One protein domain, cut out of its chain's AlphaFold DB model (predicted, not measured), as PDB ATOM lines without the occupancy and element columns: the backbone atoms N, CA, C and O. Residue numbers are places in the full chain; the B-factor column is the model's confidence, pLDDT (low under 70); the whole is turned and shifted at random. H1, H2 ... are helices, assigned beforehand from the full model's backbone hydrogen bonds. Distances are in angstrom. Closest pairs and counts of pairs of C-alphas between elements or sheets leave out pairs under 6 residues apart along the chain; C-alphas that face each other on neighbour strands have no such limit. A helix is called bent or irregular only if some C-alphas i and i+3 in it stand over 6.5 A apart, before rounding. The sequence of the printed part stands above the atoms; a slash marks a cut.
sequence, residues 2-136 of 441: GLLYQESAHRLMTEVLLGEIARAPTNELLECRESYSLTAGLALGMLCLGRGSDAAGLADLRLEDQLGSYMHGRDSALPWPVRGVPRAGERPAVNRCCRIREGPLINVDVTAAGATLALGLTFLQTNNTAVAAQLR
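What this domain is: This is residues 2 to 136 of the 441 residues of an uncharacterized protein of Synechococcus sp. TMED187 (UniProt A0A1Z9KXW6). Look first for four helices side by side in a small bundle: H2 and H4 run the same way, H1 and H3 run opposite ways to H4, and the short H5 sits near one end of H3 and H4. A long loop, residues 73 to 107, reaches beyond the other end of the bundle. The printed part has 135 residues with five named helices, H1 to H5 in order, and no named strand; the class is all helix, though 57 residues are in named elements. It is compact, with a radius of gyration of the C-alphas of 14.5 A and spans of 43 by 29 by 27 A.

Where its parts are: Find C-alpha 11 at (101.654, 131.279, 125.005); from there H1 runs to residue 21, 15.7 A. H2, residues 33 to 47, covers 20.8 A. H3 is residues 63 to 72, 14.1 A. H4, residues 108 to 122, covers 19.7 A and is only just irregular: C-alphas 110 and 113 are 6.8 A apart. H5, residues 129 to 134, ends with C-alpha 134 at (118.979, 140.015, 138.837).

How they stand to each other: Start at H4, the hub. It touches H2, closest C-alphas Leu 38 and Gly 114 at 3.8 A, at a shallow tilt of 13 degrees. H3 and H4 form a helical hairpin, closest C-alphas Met 71 and Ala 112 at 4.2 A. H1 and H2 form another, Ile 21 and Ser 37 at 4.5 A. H1 and H3 are near each other. H5 is close to H3 but not clearly touching, C-alphas Gly 68 and Gln 134 at 7.1 A. In H1, H2 and H3 every O i to N i+4 pair is within hydrogen-bond range; H4 has 9 of 11, H5 1 of 2.

The domain as a whole: The C-alphas farthest apart, Cys 98 and Asn 127, are 44.4 A apart. The printed part has no cut; the links H1 to H2, H2 to H3 and H3 to H4 are long. Look for pLDDT under 70 at residues 28 to 30 and 75 to 97.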
ATOM      1  N   GLY A   2     100.582 143.950 122.476       88.75
ATOM      2  CA  GLY A   2     100.544 143.914 123.949       88.75
ATOM      3  C   GLY A   2      99.259 144.471 124.577       88.75
ATOM      4  O   GLY A   2      98.752 143.872 125.510       88.75
ATOM      5  N   LEU A   3      98.676 145.537 124.014       90.44
ATOM      6  CA  LEU A   3      97.386 146.078 124.478       90.44
ATOM      7  C   LEU A   3      96.198 145.153 124.202       90.44
ATOM      8  O   LEU A   3      95.300 145.038 125.021       90.44
ATOM      9  N   LEU A   4      96.197 144.489 123.044       92.56
ATOM     10  CA  LEU A   4      95.115 143.586 122.645       92.56
ATOM     11  C   LEU A   4      95.093 142.328 123.520       92.56
ATOM     12  O   LEU A   4      94.032 141.838 123.881       92.56
ATOM     13  N   TYR A   5      96.279 141.817 123.848       90.44
ATOM     14  CA  TYR A   5      96.480 140.607 124.642       90.44
ATOM     15  C   TYR A   5      96.863 140.916 126.094       90.44
ATOM     16  O   TYR A   5      97.472 140.070 126.754       90.44
ATOM     17  N   GLN A   6      96.535 142.110 126.591       91.31
ATOM     18  CA  GLN A   6      96.902 142.533 127.937       91.31
ATOM     19  C   GLN A   6      96.376 141.534 128.974       91.31
ATOM     20  O   GLN A   6      95.230 141.098 128.896       91.31
ATOM     21  N   GLU A   7      97.239 141.134 129.911       88.44
ATOM     22  CA  GLU A   7      96.947 140.160 130.977       88.44
ATOM     23  C   GLU A   7      96.467 138.769 130.514       88.44
ATOM     24  O   GLU A   7      96.151 137.925 131.354       88.44
ATOM     25  N   SER A   8      96.439 138.476 129.210       88.00
ATOM     26  CA  SER A   8      95.941 137.197 128.684       88.00
ATOM     27  C   SER A   8      96.930 136.039 128.839       88.00
ATOM     28  O   SER A   8      96.511 134.885 128.805       88.00
ATOM     29  N   ALA A   9      98.231 136.330 128.998       87.31
ATOM     30  CA  ALA A   9      99.301 135.329 129.076       87.31
ATOM     31  C   ALA A   9      99.285 134.300 127.919       87.31
ATOM     32  O   ALA A   9      99.607 133.125 128.103       87.31
ATOM     33  N   HIS A  10      98.897 134.726 126.710       90.69
ATOM     34  CA  HIS A  10      98.808 133.838 125.550       90.69
ATOM     35  C   HIS A  10     100.187 133.294 125.136       90.69
ATOM     36  O   HIS A  10     101.064 134.047 124.694       90.69
ATOM     37  N   ARG A  11     100.364 131.966 125.210       90.50
ATOM     38  CA  ARG A  11     101.654 131.279 125.005       90.50
ATOM     39  C   ARG A  11     102.346 131.647 123.691       90.50
ATOM     40  O   ARG A  11     103.441 132.194 123.721       90.50
ATOM     41  N   LEU A  12     101.685 131.418 122.551       90.25
ATOM     42  CA  LEU A  12     102.277 131.648 121.223       90.25
ATOM     43  C   LEU A  12     102.736 133.099 121.031       90.25
ATOM     44  O   LEU A  12     103.767 133.365 120.429       90.25
ATOM     45  N   MET A  13     101.963 134.051 121.551       91.25
ATOM     46  CA  MET A  13     102.267 135.466 121.365       91.25
ATOM     47  C   MET A  13     103.450 135.881 122.241       91.25
ATOM     48  O   MET A  13     104.273 136.684 121.819       91.25
ATOM     49  N   THR A  14     103.565 135.289 123.431       91.25
ATOM     50  CA  THR A  14     104.725 135.468 124.311       91.25
ATOM     51  C   THR A  14     105.995 134.936 123.651       91.25
ATOM     52  O   THR A  14     107.006 135.626 123.632       91.25
ATOM     53  N   GLU A  15     105.925 133.745 123.056       90.00
ATOM     54  CA  GLU A  15     107.043 133.118 122.346       90.00
ATOM     55  C   GLU A  15     107.507 133.955 121.145       90.00
ATOM     56  O   GLU A  15     108.701 134.214 120.986       90.00
ATOM     57  N   VAL A  16     106.562 134.456 120.342       91.19
ATOM     58  CA  VAL A  16     106.865 135.362 119.227       91.19
ATOM     59  C   VAL A  16     107.514 136.650 119.738       91.19
ATOM     60  O   VAL A  16     108.554 137.050 119.225       91.19
ATOM     61  N   LEU A  17     106.952 137.285 120.772       91.81
ATOM     62  CA  LEU A  17     107.498 138.532 121.317       91.81
ATOM     63  C   LEU A  17     108.891 138.347 121.935       91.81
ATOM     64  O   LEU A  17     109.723 139.236 121.780       91.81
ATOM     65  N   LEU A  18     109.178 137.205 122.572       90.50
ATOM     66  CA  LEU A  18     110.531 136.869 123.033       90.50
ATOM     67  C   LEU A  18     111.525 136.828 121.869       90.50
ATOM     68  O   LEU A  18     112.596 137.428 121.954       90.50
ATOM     69  N   GLY A  19     111.154 136.159 120.772       87.06
ATOM     70  CA  GLY A  19     111.988 136.088 119.574       87.06
ATOM     71  C   GLY A  19     112.218 137.452 118.918       87.06
ATOM     72  O   GLY A  19     113.314 137.723 118.430       87.06
ATOM     73  N   GLU A  20     111.220 138.337 118.952       89.50
ATOM     74  CA  GLU A  20     111.331 139.687 118.386       89.50
ATOM     75  C   GLU A  20     112.213 140.633 119.227       89.50
ATOM     76  O   GLU A  20     112.820 141.542 118.661       89.50
ATOM     77  N   ILE A  21     112.357 140.415 120.545       89.81
ATOM     78  CA  ILE A  21     113.293 141.197 121.384       89.81
ATOM     79  C   ILE A  21     114.739 140.955 120.936       89.81
ATOM     80  O   ILE A  21     115.493 141.904 120.734       89.81
ATOM     81  N   ALA A  22     115.124 139.691 120.740       84.62
ATOM     82  CA  ALA A  22     116.477 139.299 120.338       84.62
ATOM     83  C   ALA A  22     116.634 139.126 118.816       84.62
ATOM     84  O   ALA A  22     117.471 138.352 118.346       84.62
ATOM     85  N   ARG A  23     115.830 139.847 118.027       83.19
ATOM     86  CA  ARG A  23     115.836 139.729 116.568       83.19
ATOM     87  C   ARG A  23     117.205 140.085 115.978       83.19
ATOM     88  O   ARG A  23     117.771 141.149 116.253       83.19
ATOM     89  N   ALA A  24     117.695 139.211 115.098       80.00
ATOM     90  CA  ALA A  24     118.917 139.421 114.327       80.00
ATOM     91  C   ALA A  24     118.804 140.619 113.359       80.00
ATOM     92  O   ALA A  24     117.705 140.954 112.902       80.00
ATOM     93  N   PRO A  25     119.927 141.266 113.002       78.50
ATOM     94  CA  PRO A  25     119.911 142.458 112.169       78.50
ATOM     95  C   PRO A  25     119.416 142.134 110.753       78.50
ATOM     96  O   PRO A  25     119.971 141.293 110.044       78.50
ATOM     97  N   THR A  26     118.375 142.847 110.321       76.94
ATOM     98  CA  THR A  26     117.801 142.789 108.966       76.94
ATOM     99  C   THR A  26     117.756 144.184 108.354       76.94
ATOM    100  O   THR A  26     117.528 145.150 109.079       76.94
ATOM    101  N   ASN A  27     117.904 144.303 107.028       71.88
ATOM    102  CA  ASN A  27     118.003 145.604 106.344       71.88
ATOM    103  C   ASN A  27     116.764 146.517 106.484       71.88
ATOM    104  O   ASN A  27     116.886 147.718 106.278       71.88
ATOM    105  N   GLU A  28     115.601 145.981 106.862       69.25
ATOM    106  CA  GLU A  28     114.333 146.723 106.960       69.25
ATOM    107  C   GLU A  28     114.211 147.614 108.208       69.25
ATOM    108  O   GLU A  28     113.573 148.660 108.157       69.25
ATOM    109  N   LEU A  29     114.807 147.214 109.337       67.62
ATOM    110  CA  LEU A  29     114.567 147.829 110.657       67.62
ATOM    111  C   LEU A  29     115.830 148.454 111.265       67.62
ATOM    112  O   LEU A  29     115.929 148.607 112.479       67.62
ATOM    113  N   LEU A  30     116.813 148.800 110.434       69.44
ATOM    114  CA  LEU A  30     118.136 149.214 110.910       69.44
ATOM    115  C   LEU A  30     118.111 150.497 111.742       69.44
ATOM    116  O   LEU A  30     118.799 150.572 112.752       69.44
ATOM    117  N   GLU A  31     117.309 151.480 111.336       72.12
ATOM    118  CA  GLU A  31     117.275 152.799 111.981       72.12
ATOM    119  C   GLU A  31     116.508 152.793 113.312       72.12
ATOM    120  O   GLU A  31     116.809 153.581 114.202       72.12
ATOM    121  N   CYS A  32     115.554 151.870 113.483       80.75
ATOM    122  CA  CYS A  32     114.631 151.842 114.623       80.75
ATOM    123  C   CYS A  32     114.739 150.559 115.462       80.75
ATOM    124  O   CYS A  32     113.801 150.215 116.181       80.75
ATOM    125  N   ARG A  33     115.853 149.823 115.372       84.25
ATOM    126  CA  ARG A  33     115.990 148.506 116.014       84.25
ATOM    127  C   ARG A  33     115.870 148.560 117.536       84.25
ATOM    128  O   ARG A  33     115.184 147.723 118.116       84.25
ATOM    129  N   GLU A  34     116.499 149.544 118.175       86.12
ATOM    130  CA  GLU A  34     116.402 149.748 119.628       86.12
ATOM    131  C   GLU A  34     114.948 150.002 120.050       86.12
ATOM    132  O   GLU A  34     114.440 149.371 120.977       86.12
ATOM    133  N   SER A  35     114.238 150.852 119.302       88.31
ATOM    134  CA  SER A  35     112.815 151.136 119.512       88.31
ATOM    135  C   SER A  35     111.939 149.899 119.293       88.31
ATOM    136  O   SER A  35     110.986 149.677 120.038       88.31
ATOM    137  N   TYR A  36     112.259 149.065 118.300       90.38
ATOM    138  CA  TYR A  36     111.538 147.820 118.029       90.38
ATOM    139  C   TYR A  36     111.715 146.803 119.163       90.38
ATOM    140  O   TYR A  36     110.729 146.321 119.709       90.38
ATOM    141  N   SER A  37     112.958 146.548 119.580       90.88
ATOM    142  CA  SER A  37     113.274 145.668 120.714       90.88
ATOM    143  C   SER A  37     112.587 146.140 121.999       90.88
ATOM    144  O   SER A  37     111.947 145.360 122.709       90.88
ATOM    145  N   LEU A  38     112.634 147.446 122.272       91.50
ATOM    146  CA  LEU A  38     111.980 148.005 123.445       91.50
ATOM    147  C   LEU A  38     110.452 147.881 123.378       91.50
ATOM    148  O   LEU A  38     109.831 147.499 124.369       91.50
ATOM    149  N   THR A  39     109.830 148.183 122.239       92.75
ATOM    150  CA  THR A  39     108.370 148.052 122.090       92.75
ATOM    151  C   THR A  39     107.915 146.594 122.136       92.75
ATOM    152  O   THR A  39     106.865 146.320 122.718       92.75
ATOM    153  N   ALA A  40     108.712 145.653 121.620       92.81
ATOM    154  CA  ALA A  40     108.480 144.217 121.769       92.81
ATOM    155  C   ALA A  40     108.551 143.788 123.245       92.81
ATOM    156  O   ALA A  40     107.637 143.121 123.732       92.81
ATOM    157  N   GLY A  41     109.565 144.251 123.986       93.62
ATOM    158  CA  GLY A  41     109.694 144.016 125.427       93.62
ATOM    159  C   GLY A  41     108.537 144.603 126.241       93.62
ATOM    160  O   GLY A  41     107.956 143.921 127.084       93.62
ATOM    161  N   LEU A  42     108.127 145.836 125.938       94.38
ATOM    162  CA  LEU A  42     106.959 146.470 126.553       94.38
ATOM    163  C   LEU A  42     105.674 145.680 126.253       94.38
ATOM    164  O   LEU A  42     104.863 145.446 127.146       94.38
ATOM    165  N   ALA A  43     105.490 145.243 125.003       94.31
ATOM    166  CA  ALA A  43     104.339 144.447 124.603       94.31
ATOM    167  C   ALA A  43     104.291 143.095 125.327       94.31
ATOM    168  O   ALA A  43     103.209 142.690 125.753       94.31
ATOM    169  N   LEU A  44     105.440 142.434 125.503       93.75
ATOM    170  CA  LEU A  44     105.551 141.198 126.277       93.75
ATOM    171  C   LEU A  44     105.186 141.436 127.744       93.75
ATOM    172  O   LEU A  44     104.386 140.691 128.307       93.75
ATOM    173  N   GLY A  45     105.719 142.508 128.335       92.19
ATOM    174  CA  GLY A  45     105.420 142.904 129.707       92.19
ATOM    175  C   GLY A  45     103.933 143.184 129.946       92.19
ATOM    176  O   GLY A  45     103.393 142.765 130.963       92.19
ATOM    177  N   MET A  46     103.243 143.829 128.998       91.81
ATOM    178  CA  MET A  46     101.788 144.047 129.070       91.81
ATOM    179  C   MET A  46     100.986 142.748 128.911       91.81
ATOM    180  O   MET A  46      99.959 142.559 129.563       91.81
ATOM    181  N   LEU A  47     101.454 141.832 128.062       92.38
ATOM    182  CA  LEU A  47     100.797 140.548 127.834       92.38
ATOM    183  C   LEU A  47     100.870 139.636 129.071       92.38
ATOM    184  O   LEU A  47      99.887 138.968 129.401       92.38
ATOM    185  N   CYS A  48     102.007 139.643 129.774       90.44
ATOM    186  CA  CYS A  48     102.252 138.856 130.990       90.44
ATOM    187  C   CYS A  48     102.080 139.662 132.293       90.44
ATOM    188  O   CYS A  48     102.589 139.257 133.338       90.44
ATOM    189  N   LEU A  49     101.384 140.801 132.240       91.50
ATOM    190  CA  LEU A  49     101.350 141.792 133.317       91.50
ATOM    191  C   LEU A  49     100.951 141.187 134.675       91.50
ATOM    192  O   LEU A  49      99.849 140.661 134.835       91.50
ATOM    193  N   GLY A  50     101.854 141.284 135.656       85.44
ATOM    194  CA  GLY A  50     101.627 140.859 137.042       85.44
ATOM    195  C   GLY A  50     101.298 139.373 137.231       85.44
ATOM    196  O   GLY A  50     100.748 139.014 138.269       85.44
ATOM    197  N   ARG A  51     101.578 138.514 136.242       85.31
ATOM    198  CA  ARG A  51     101.374 137.057 136.347       85.31
ATOM    199  C   ARG A  51     102.523 136.356 137.071       85.31
ATOM    200  O   ARG A  51     102.324 135.267 137.598       85.31
ATOM    201  N   GLY A  52     103.709 136.966 137.089       84.25
ATOM    202  CA  GLY A  52     104.900 136.404 137.720       84.25
ATOM    203  C   GLY A  52     105.243 135.003 137.207       84.25
ATOM    204  O   GLY A  52     105.169 134.729 136.010       84.25
ATOM    205  N   SER A  53     105.600 134.117 138.136       81.00
ATOM    206  CA  SER A  53     105.866 132.690 137.900       81.00
ATOM    207  C   SER A  53     104.605 131.839 137.717       81.00
ATOM    208  O   SER A  53     104.702 130.686 137.307       81.00
ATOM    209  N   ASP A  54     103.422 132.386 138.001       76.94
ATOM    210  CA  ASP A  54     102.204 131.596 138.225       76.94
ATOM    211  C   ASP A  54     101.439 131.288 136.927       76.94
ATOM    212  O   ASP A  54     100.379 130.655 136.924       76.94
ATOM    213  N   ALA A  55     101.971 131.708 135.777       76.81
ATOM    214  CA  ALA A  55     101.410 131.375 134.479       76.81
ATOM    215  C   ALA A  55     101.759 129.928 134.079       76.81
ATOM    216  O   ALA A  55     102.743 129.678 133.383       76.81
ATOM    217  N   ALA A  56     100.906 128.974 134.468       70.38
ATOM    218  CA  ALA A  56     101.094 127.537 134.224       70.38
ATOM    219  C   ALA A  56     101.425 127.170 132.757       70.38
ATOM    220  O   ALA A  56     102.209 126.259 132.509       70.38
ATOM    221  N   GLY A  57     100.883 127.900 131.773       78.81
ATOM    222  CA  GLY A  57     101.153 127.667 130.342       78.81
ATOM    223  C   GLY A  57     102.489 128.222 129.818       78.81
ATOM    224  O   GLY A  57     102.883 127.903 128.691       78.81
ATOM    225  N   LEU A  58     103.179 129.048 130.612       82.44
ATOM    226  CA  LEU A  58     104.416 129.755 130.253       82.44
ATOM    227  C   LEU A  58     105.654 129.234 131.001       82.44
ATOM    228  O   LEU A  58     106.763 129.620 130.641       82.44
ATOM    229  N   ALA A  59     105.492 128.349 131.992       82.19
ATOM    230  CA  ALA A  59     106.597 127.824 132.803       82.19
ATOM    231  C   ALA A  59     107.723 127.193 131.957       82.19
ATOM    232  O   ALA A  59     108.905 127.400 132.221       82.19
ATOM    233  N   ASP A  60     107.350 126.500 130.881       84.06
ATOM    234  CA  ASP A  60     108.267 125.873 129.920       84.06
ATOM    235  C   ASP A  60     109.159 126.886 129.167       84.06
ATOM    236  O   ASP A  60     110.307 126.598 128.844       84.06
ATOM    237  N   LEU A  61     108.685 128.120 128.949       82.62
ATOM    238  CA  LEU A  61     109.467 129.151 128.250       82.62
ATOM    239  C   LEU A  61     110.592 129.747 129.111       82.62
ATOM    240  O   LEU A  61     111.467 130.417 128.561       82.62
ATOM    241  N   ARG A  62     110.574 129.533 130.439       86.62
ATOM    242  CA  ARG A  62     111.550 130.088 131.398       86.62
ATOM    243  C   ARG A  62     111.818 131.583 131.171       86.62
ATOM    244  O   ARG A  62     112.954 132.012 130.961       86.62
ATOM    245  N   LEU A  63     110.747 132.380 131.195       87.56
ATOM    246  CA  LEU A  63     110.779 133.816 130.878       87.56
ATOM    247  C   LEU A  63     111.830 134.591 131.680       87.56
ATOM    248  O   LEU A  63     112.492 135.470 131.130       87.56
ATOM    249  N   GLU A  64     112.006 134.252 132.958       89.44
ATOM    250  CA  GLU A  64     113.003 134.878 133.829       89.44
ATOM    251  C   GLU A  64     114.435 134.688 133.317       89.44
ATOM    252  O   GLU A  64     115.192 135.652 133.223       89.44
ATOM    253  N   ASP A  65     114.787 133.471 132.903       89.00
ATOM    254  CA  ASP A  65     116.132 133.142 132.445       89.00
ATOM    255  C   ASP A  65     116.410 133.727 131.065       89.00
ATOM    256  O   ASP A  65     117.510 134.220 130.806       89.00
ATOM    257  N   GLN A  66     115.408 133.715 130.181       88.50
ATOM    258  CA  GLN A  66     115.524 134.273 128.834       88.50
ATOM    259  C   GLN A  66     115.708 135.789 128.869       88.50
ATOM    260  O   GLN A  66     116.657 136.321 128.292       88.50
ATOM    261  N   LEU A  67     114.851 136.498 129.605       90.94
ATOM    262  CA  LEU A  67     114.977 137.946 129.751       90.94
ATOM    263  C   LEU A  67     116.232 138.319 130.556       90.94
ATOM    264  O   LEU A  67     116.894 139.308 130.241       90.94
ATOM    265  N   GLY A  68     116.616 137.499 131.540       90.56
ATOM    266  CA  GLY A  68     117.888 137.621 132.248       90.56
ATOM    267  C   GLY A  68     119.095 137.472 131.314       90.56
ATOM    268  O   GLY A  68     120.055 138.236 131.434       90.56
ATOM    269  N   SER A  69     119.032 136.556 130.344       89.31
ATOM    270  CA  SER A  69     120.047 136.394 129.296       89.31
ATOM    271  C   SER A  69     120.121 137.626 128.389       89.31
ATOM    272  O   SER A  69     121.203 138.184 128.205       89.31
ATOM    273  N   TYR A  70     118.973 138.138 127.928       90.19
ATOM    274  CA  TYR A  70     118.888 139.351 127.098       90.19
ATOM    275  C   TYR A  70     119.357 140.623 127.810       90.19
ATOM    276  O   TYR A  70     119.833 141.552 127.160       90.19
ATOM    277  N   MET A  71     119.229 140.678 129.136       90.00
ATOM    278  CA  MET A  71     119.661 141.816 129.948       90.00
ATOM    279  C   MET A  71     121.165 141.817 130.251       90.00
ATOM    280  O   MET A  71     121.754 142.893 130.382       90.00
ATOM    281  N   HIS A  72     121.777 140.641 130.405       87.88
ATOM    282  CA  HIS A  72     123.202 140.502 130.733       87.88
ATOM    283  C   HIS A  72     124.080 140.171 129.523       87.88
ATOM    284  O   HIS A  72     125.299 140.191 129.654       87.88
ATOM    285  N   GLY A  73     123.482 139.855 128.372       83.19
ATOM    286  CA  GLY A  73     124.214 139.464 127.168       83.19
ATOM    287  C   GLY A  73     124.849 138.083 127.273       83.19
ATOM    288  O   GLY A  73     125.931 137.876 126.731       83.19
ATOM    289  N   ARG A  74     124.225 137.147 128.003       77.31
ATOM    290  CA  ARG A  74     124.707 135.757 128.054       77.31
ATOM    291  C   ARG A  74     124.468 135.081 126.704       77.31
ATOM    292  O   ARG A  74     123.612 135.516 125.933       77.31
ATOM    293  N   ASP A  75     125.220 134.017 126.425       64.69
ATOM    294  CA  ASP A  75     125.025 133.242 125.203       64.69
ATOM    295  C   ASP A  75     123.564 132.804 125.086       64.69
ATOM    296  O   ASP A  75     122.950 132.325 126.046       64.69
ATOM    297  N   SER A  76     123.006 132.986 123.888       54.69
ATOM    298  CA  SER A  76     121.667 132.522 123.543       54.69
ATOM    299  C   SER A  76     121.678 130.995 123.436       54.69
ATOM    300  O   SER A  76     121.614 130.422 122.352       54.69
ATOM    301  N   ALA A  77     121.798 130.306 124.569       44.69
ATOM    302  CA  ALA A  77     121.634 128.861 124.682       44.69
ATOM    303  C   ALA A  77     120.140 128.495 124.601       44.69
ATOM    304  O   ALA A  77     119.604 127.803 125.464       44.69
ATOM    305  N   LEU A  78     119.436 129.022 123.597       48.06
ATOM    306  CA  LEU A  78     118.050 128.684 123.317       48.06
ATOM    307  C   LEU A  78     118.003 127.257 122.724       48.06
ATOM    308  O   LEU A  78     118.613 127.012 121.682       48.06
ATOM    309  N   PRO A  79     117.293 126.301 123.357       37.62
ATOM    310  CA  PRO A  79     117.206 124.915 122.887       37.62
ATOM    311  C   PRO A  79     116.253 124.718 121.693       37.62
ATOM    312  O   PRO A  79     116.210 123.640 121.102       37.62
ATOM    313  N   TRP A  80     115.489 125.742 121.313       40.09
ATOM    314  CA  TRP A  80     114.470 125.675 120.266       40.09
ATOM    315  C   TRP A  80     114.745 126.708 119.159       40.09
ATOM    316  O   TRP A  80     115.385 127.730 119.415       40.09
ATOM    317  N   PRO A  81     114.333 126.436 117.903       38.50
ATOM    318  CA  PRO A  81     114.660 127.284 116.764       38.50
ATOM    319  C   PRO A  81     113.886 128.606 116.835       38.50
ATOM    320  O   PRO A  81     112.792 128.734 116.291       38.50
ATOM    321  N   VAL A  82     114.473 129.613 117.483       48.97
ATOM    322  CA  VAL A  82     114.005 130.995 117.372       48.97
ATOM    323  C   VAL A  82     114.335 131.489 115.971       48.97
ATOM    324  O   VAL A  82     115.481 131.429 115.519       48.97
ATOM    325  N   ARG A  83     113.322 131.970 115.248       45.84
ATOM    326  CA  ARG A  83     113.462 132.460 113.873       45.84
ATOM    327  C   ARG A  83     114.508 133.583 113.818       45.84
ATOM    328  O   ARG A  83     114.222 134.719 114.169       45.84
ATOM    329  N   GLY A  84     115.712 133.269 113.337       48.44
ATOM    330  CA  GLY A  84     116.789 134.246 113.142       48.44
ATOM    331  C   GLY A  84     117.914 134.230 114.180       48.44
ATOM    332  O   GLY A  84     118.871 134.970 113.979       48.44
ATOM    333  N   VAL A  85     117.868 133.380 115.212       47.53
ATOM    334  CA  VAL A  85     119.011 133.154 116.114       47.53
ATOM    335  C   VAL A  85     119.703 131.846 115.705       47.53
ATOM    336  O   VAL A  85     119.045 130.804 115.708       47.53
ATOM    337  N   PRO A  86     120.985 131.860 115.292       43.72
ATOM    338  CA  PRO A  86     121.689 130.636 114.913       43.72
ATOM    339  C   PRO A  86     121.880 129.721 116.130       43.72
ATOM    340  O   PRO A  86     122.222 130.190 117.216       43.72
ATOM    341  N   ARG A  87     121.666 128.410 115.952       47.41
ATOM    342  CA  ARG A  87     121.950 127.409 116.993       47.41
ATOM    343  C   ARG A  87     123.447 127.336 117.282       47.41
ATOM    344  O   ARG A  87     124.265 127.499 116.378       47.41
ATOM    345  N   ALA A  88     123.808 126.985 118.516       40.19
ATOM    346  CA  ALA A  88     125.176 126.606 118.855       40.19
ATOM    347  C   ALA A  88     125.625 125.428 117.961       40.19
ATOM    348  O   ALA A  88     125.104 124.321 118.076       40.19
ATOM    349  N   GLY A  89     126.549 125.691 117.032       41.53
ATOM    350  CA  GLY A  89     127.060 124.720 116.054       41.53
ATOM    351  C   GLY A  89     126.585 124.929 114.609       41.53
ATOM    352  O   GLY A  89     127.216 124.414 113.686       41.53
ATOM    353  N   GLU A  90     125.546 125.734 114.370       42.44
ATOM    354  CA  GLU A  90     125.229 126.224 113.026       42.44
ATOM    355  C   GLU A  90     126.124 127.433 112.728       42.44
ATOM    356  O   GLU A  90     126.227 128.358 113.537       42.44
ATOM    357  N   ARG A  91     126.804 127.431 111.569       37.00
ATOM    358  CA  ARG A  91     127.579 128.594 111.101       37.00
ATOM    359  C   ARG A  91     126.695 129.838 111.254       37.00
ATOM    360  O   ARG A  91     125.558 129.774 110.780       37.00
ATOM    361  N   PRO A  92     127.174 130.927 111.896       48.19
ATOM    362  CA  PRO A  92     126.352 132.101 112.157       48.19
ATOM    363  C   PRO A  92     125.742 132.501 110.829       48.19
ATOM    364  O   PRO A  92     126.485 132.727 109.871       48.19
ATOM    365  N   ALA A  93     124.408 132.436 110.750       48.31
ATOM    366  CA  ALA A  93     123.677 132.675 109.523       48.31
ATOM    367  C   ALA A  93     124.254 133.942 108.902       48.31
ATOM    368  O   ALA A  93     124.157 135.016 109.495       48.31
ATOM    369  N   VAL A  94     124.947 133.745 107.776       46.94
ATOM    370  CA  VAL A  94     125.695 134.744 107.019       46.94
ATOM    371  C   VAL A  94     124.990 136.080 107.155       46.94
ATOM    372  O   VAL A  94     123.823 136.167 106.769       46.94
ATOM    373  N   ASN A  95     125.672 137.049 107.778       52.53
ATOM    374  CA  ASN A  95     125.204 138.409 108.048       52.53
ATOM    375  C   ASN A  95     124.175 138.855 106.998       52.53
ATOM    376  O   ASN A  95     124.539 139.286 105.905       52.53
ATOM    377  N   ARG A  96     122.876 138.727 107.312       59.84
ATOM    378  CA  ARG A  96     121.792 139.120 106.388       59.84
ATOM    379  C   ARG A  96     121.704 140.637 106.236       59.84
ATOM    380  O   ARG A  96     120.991 141.138 105.369       59.84
ATOM    381  N   CYS A  97     122.416 141.364 107.092       67.00
ATOM    382  CA  CYS A  97     122.547 142.802 107.050       67.00
ATOM    383  C   CYS A  97     123.902 143.209 106.467       67.00
ATOM    384  O   CYS A  97     124.946 142.718 106.888       67.00
ATOM    385  N   CYS A  98     123.880 144.161 105.534       73.81
ATOM    386  CA  CYS A  98     125.087 144.743 104.947       73.81
ATOM    387  C   CYS A  98     125.692 145.887 105.783       73.81
ATOM    388  O   CYS A  98     126.775 146.363 105.457       73.81
ATOM    389  N   ARG A  99     125.001 146.351 106.836       80.62
ATOM    390  CA  ARG A  99     125.380 147.532 107.637       80.62
ATOM    391  C   ARG A  99     125.770 147.222 109.081       80.62
ATOM    392  O   ARG A  99     126.616 147.916 109.629       80.62
ATOM    393  N   ILE A 100     125.159 146.213 109.700       81.12
ATOM    394  CA  ILE A 100     125.386 145.854 111.105       81.12
ATOM    395  C   ILE A 100     126.014 144.468 111.152       81.12
ATOM    396  O   ILE A 100     125.450 143.507 110.628       81.12
ATOM    397  N   ARG A 101     127.167 144.372 111.813       80.69
ATOM    398  CA  ARG A 101     127.847 143.114 112.107       80.69
ATOM    399  C   ARG A 101     127.788 142.882 113.608       80.69
ATOM    400  O   ARG A 101     128.351 143.666 114.365       80.69
ATOM    401  N   GLU A 102     127.125 141.811 114.018       79.12
ATOM    402  CA  GLU A 102     127.062 141.410 115.424       79.12
ATOM    403  C   GLU A 102     128.009 140.246 115.706       79.12
ATOM    404  O   GLU A 102     128.386 139.491 114.804       79.12
ATOM    405  N   GLY A 103     128.442 140.154 116.964       75.38
ATOM    406  CA  GLY A 103     129.207 139.022 117.470       75.38
ATOM    407  C   GLY A 103     128.317 137.807 117.763       75.38
ATOM    408  O   GLY A 103     127.115 137.842 117.513       75.38
ATOM    409  N   PRO A 104     128.899 136.723 118.306       74.19
ATOM    410  CA  PRO A 104     128.135 135.545 118.719       74.19
ATOM    411  C   PRO A 104     127.277 135.800 119.970       74.19
ATOM    412  O   PRO A 104     126.303 135.086 120.193       74.19
ATOM    413  N   LEU A 105     127.628 136.815 120.767       78.94
ATOM    414  CA  LEU A 105     126.884 137.212 121.959       78.94
ATOM    415  C   LEU A 105     125.723 138.148 121.616       78.94
ATOM    416  O   LEU A 105     125.754 138.888 120.631       78.94
ATOM    417  N   ILE A 106     124.712 138.139 122.483       84.62
ATOM    418  CA  ILE A 106     123.539 139.004 122.369       84.62
ATOM    419  C   ILE A 106     123.953 140.461 122.585       84.62
ATOM    420  O   ILE A 106     124.653 140.793 123.543       84.62
ATOM    421  N   ASN A 107     123.484 141.342 121.704       87.00
ATOM    422  CA  ASN A 107     123.750 142.769 121.794       87.00
ATOM    423  C   ASN A 107     122.923 143.429 122.914       87.00
ATOM    424  O   ASN A 107     121.765 143.807 122.715       87.00
ATOM    425  N   VAL A 108     123.551 143.583 124.083       88.12
ATOM    426  CA  VAL A 108     122.959 144.154 125.304       88.12
ATOM    427  C   VAL A 108     122.408 145.559 125.070       88.12
ATOM    428  O   VAL A 108     121.353 145.890 125.607       88.12
ATOM    429  N   ASP A 109     123.054 146.371 124.234       87.31
ATOM    430  CA  ASP A 109     122.637 147.758 124.009       87.31
ATOM    431  C   ASP A 109     121.245 147.859 123.369       87.31
ATOM    432  O   ASP A 109     120.499 148.798 123.643       87.31
ATOM    433  N   VAL A 110     120.860 146.851 122.579       88.19
ATOM    434  CA  VAL A 110     119.552 146.776 121.913       88.19
ATOM    435  C   VAL A 110     118.534 146.019 122.765       88.19
ATOM    436  O   VAL A 110     117.382 146.444 122.889       88.19
ATOM    437  N   THR A 111     118.917 144.876 123.337       90.69
ATOM    438  CA  THR A 111     117.973 143.954 123.992       90.69
ATOM    439  C   THR A 111     117.701 144.300 125.452       90.69
ATOM    440  O   THR A 111     116.601 144.043 125.949       90.69
ATOM    441  N   ALA A 112     118.659 144.909 126.159       91.12
ATOM    442  CA  ALA A 112     118.565 145.068 127.608       91.12
ATOM    443  C   ALA A 112     117.426 145.990 128.040       91.12
ATOM    444  O   ALA A 112     116.762 145.699 129.036       91.12
ATOM    445  N   ALA A 113     117.165 147.075 127.308       91.75
ATOM    446  CA  ALA A 113     116.102 148.013 127.661       91.75
ATOM    447  C   ALA A 113     114.717 147.341 127.603       91.75
ATOM    448  O   ALA A 113     113.941 147.439 128.554       91.75
ATOM    449  N   GLY A 114     114.436 146.601 126.523       91.12
ATOM    450  CA  GLY A 114     113.194 145.842 126.367       91.12
ATOM    451  C   GLY A 114     113.060 144.726 127.403       91.12
ATOM    452  O   GLY A 114     112.015 144.606 128.042       91.12
ATOM    453  N   ALA A 115     114.132 143.965 127.633       93.88
ATOM    454  CA  ALA A 115     114.134 142.857 128.586       93.88
ATOM    455  C   ALA A 115     113.922 143.310 130.041       93.88
ATOM    456  O   ALA A 115     113.151 142.700 130.778       93.88
ATOM    457  N   THR A 116     114.552 144.420 130.440       93.81
ATOM    458  CA  THR A 116     114.430 144.989 131.794       93.81
ATOM    459  C   THR A 116     112.984 145.397 132.096       93.81
ATOM    460  O   THR A 116     112.464 145.115 133.176       93.81
ATOM    461  N   LEU A 117     112.306 146.026 131.132       93.06
ATOM    462  CA  LEU A 117     110.906 146.430 131.285       93.06
ATOM    463  C   LEU A 117     109.947 145.251 131.223       93.06
ATOM    464  O   LEU A 117     109.001 145.200 132.006       93.06
ATOM    465  N   ALA A 118     110.212 144.293 130.338       93.88
ATOM    466  CA  ALA A 118     109.456 143.056 130.273       93.88
ATOM    467  C   ALA A 118     109.489 142.315 131.619       93.88
ATOM    468  O   ALA A 118     108.432 141.936 132.123       93.88
ATOM    469  N   LEU A 119     110.668 142.183 132.242       93.44
ATOM    470  CA  LEU A 119     110.817 141.604 133.583       93.44
ATOM    471  C   LEU A 119     110.044 142.402 134.635       93.44
ATOM    472  O   LEU A 119     109.261 141.824 135.386       93.44
ATOM    473  N   GLY A 120     110.221 143.726 134.666       92.06
ATOM    474  CA  GLY A 120     109.549 144.591 135.638       92.06
ATOM    475  C   GLY A 120     108.020 144.515 135.574       92.06
ATOM    476  O   GLY A 120     107.364 144.498 136.612       92.06
ATOM    477  N   LEU A 121     107.445 144.434 134.370       91.94
ATOM    478  CA  LEU A 121     105.996 144.346 134.166       91.94
ATOM    479  C   LEU A 121     105.448 142.928 134.389       91.94
ATOM    480  O   LEU A 121     104.375 142.768 134.969       91.94
ATOM    481  N   THR A 122     106.187 141.895 133.981       92.00
ATOM    482  CA  THR A 122     105.782 140.493 134.188       92.00
ATOM    483  C   THR A 122     105.700 140.159 135.679       92.00
ATOM    484  O   THR A 122     104.736 139.542 136.128       92.00
ATOM    485  N   PHE A 123     106.676 140.632 136.460       91.81
ATOM    486  CA  PHE A 123     106.777 140.413 137.907       91.81
ATOM    487  C   PHE A 123     106.255 141.590 138.746       91.81
ATOM    488  O   PHE A 123     106.587 141.707 139.930       91.81
ATOM    489  N   LEU A 124     105.429 142.458 138.161       92.31
ATOM    490  CA  LEU A 124     104.865 143.621 138.844       92.31
ATOM    491  C   LEU A 124     104.136 143.207 140.134       92.31
ATOM    492  O   LEU A 124     103.252 142.356 140.087       92.31
ATOM    493  N   GLN A 125     104.486 143.834 141.265       89.25
ATOM    494  CA  GLN A 125     103.872 143.591 142.587       89.25
ATOM    495  C   GLN A 125     103.956 142.143 143.107       89.25
ATOM    496  O   GLN A 125     103.250 141.780 144.041       89.25
ATOM    497  N   THR A 126     104.832 141.309 142.546       87.75
ATOM    498  CA  THR A 126     105.006 139.920 143.015       87.75
ATOM    499  C   THR A 126     105.935 139.805 144.224       87.75
ATOM    500  O   THR A 126     105.991 138.752 144.851       87.75
ATOM    501  N   ASN A 127     106.697 140.862 144.545       91.06
ATOM    502  CA  ASN A 127     107.727 140.882 145.591       91.06
ATOM    503  C   ASN A 127     108.748 139.729 145.507       91.06
ATOM    504  O   ASN A 127     109.380 139.375 146.504       91.06
ATOM    505  N   ASN A 128     108.955 139.158 144.317       91.06
ATOM    506  CA  ASN A 128     109.934 138.095 144.133       91.06
ATOM    507  C   ASN A 128     111.362 138.660 144.225       91.06
ATOM    508  O   ASN A 128     111.857 139.347 143.323       91.06
ATOM    509  N   THR A 129     112.043 138.343 145.325       90.94
ATOM    510  CA  THR A 129     113.402 138.811 145.605       90.94
ATOM    511  C   THR A 129     114.445 138.186 144.680       90.94
ATOM    512  O   THR A 129     115.454 138.836 144.408       90.94
ATOM    513  N   ALA A 130     114.204 136.986 144.138       91.38
ATOM    514  CA  ALA A 130     115.131 136.308 143.232       91.38
ATOM    515  C   ALA A 130     115.246 137.048 141.891       91.38
ATOM    516  O   ALA A 130     116.350 137.360 141.442       91.38
ATOM    517  N   VAL A 131     114.113 137.424 141.292       90.50
ATOM    518  CA  VAL A 131     114.091 138.223 140.054       90.50
ATOM    519  C   VAL A 131     114.594 139.643 140.324       90.50
ATOM    520  O   VAL A 131     115.394 140.184 139.559       90.50
ATOM    521  N   ALA A 132     114.213 140.238 141.459       90.69
ATOM    522  CA  ALA A 132     114.710 141.555 141.855       90.69
ATOM    523  C   ALA A 132     116.234 141.580 142.090       90.69
ATOM    524  O   ALA A 132     116.864 142.623 141.898       90.69
ATOM    525  N   ALA A 133     116.845 140.454 142.479       91.00
ATOM    526  CA  ALA A 133     118.292 140.330 142.628       91.00
ATOM    527  C   ALA A 133     119.025 140.386 141.278       91.00
ATOM    528  O   ALA A 133     120.120 140.944 141.217       91.00
ATOM    529  N   GLN A 134     118.412 139.903 140.190       89.44
ATOM    530  CA  GLN A 134     118.979 140.015 138.837       89.44
ATOM    531  C   GLN A 134     119.025 141.468 138.340       89.44
ATOM    532  O   GLN A 134     119.893 141.830 137.552       89.44
ATOM    533  N   LEU A 135     118.108 142.315 138.817       90.75
ATOM    534  CA  LEU A 135     118.028 143.745 138.492       90.75
ATOM    535  C   LEU A 135     118.893 144.622 139.410       90.75
ATOM    536  O   LEU A 135     118.849 145.853 139.322       90.75
ATOM    537  N   ARG A 136     119.667 144.017 140.319       87.75
ATOM    538  CA  ARG A 136     120.543 144.752 141.231       87.75
ATOM    539  C   ARG A 136     121.604 145.519 140.445       87.75
ATOM    540  O   ARG A 136     122.168 145.034 139.464       87.75
TER     541      ARG A 136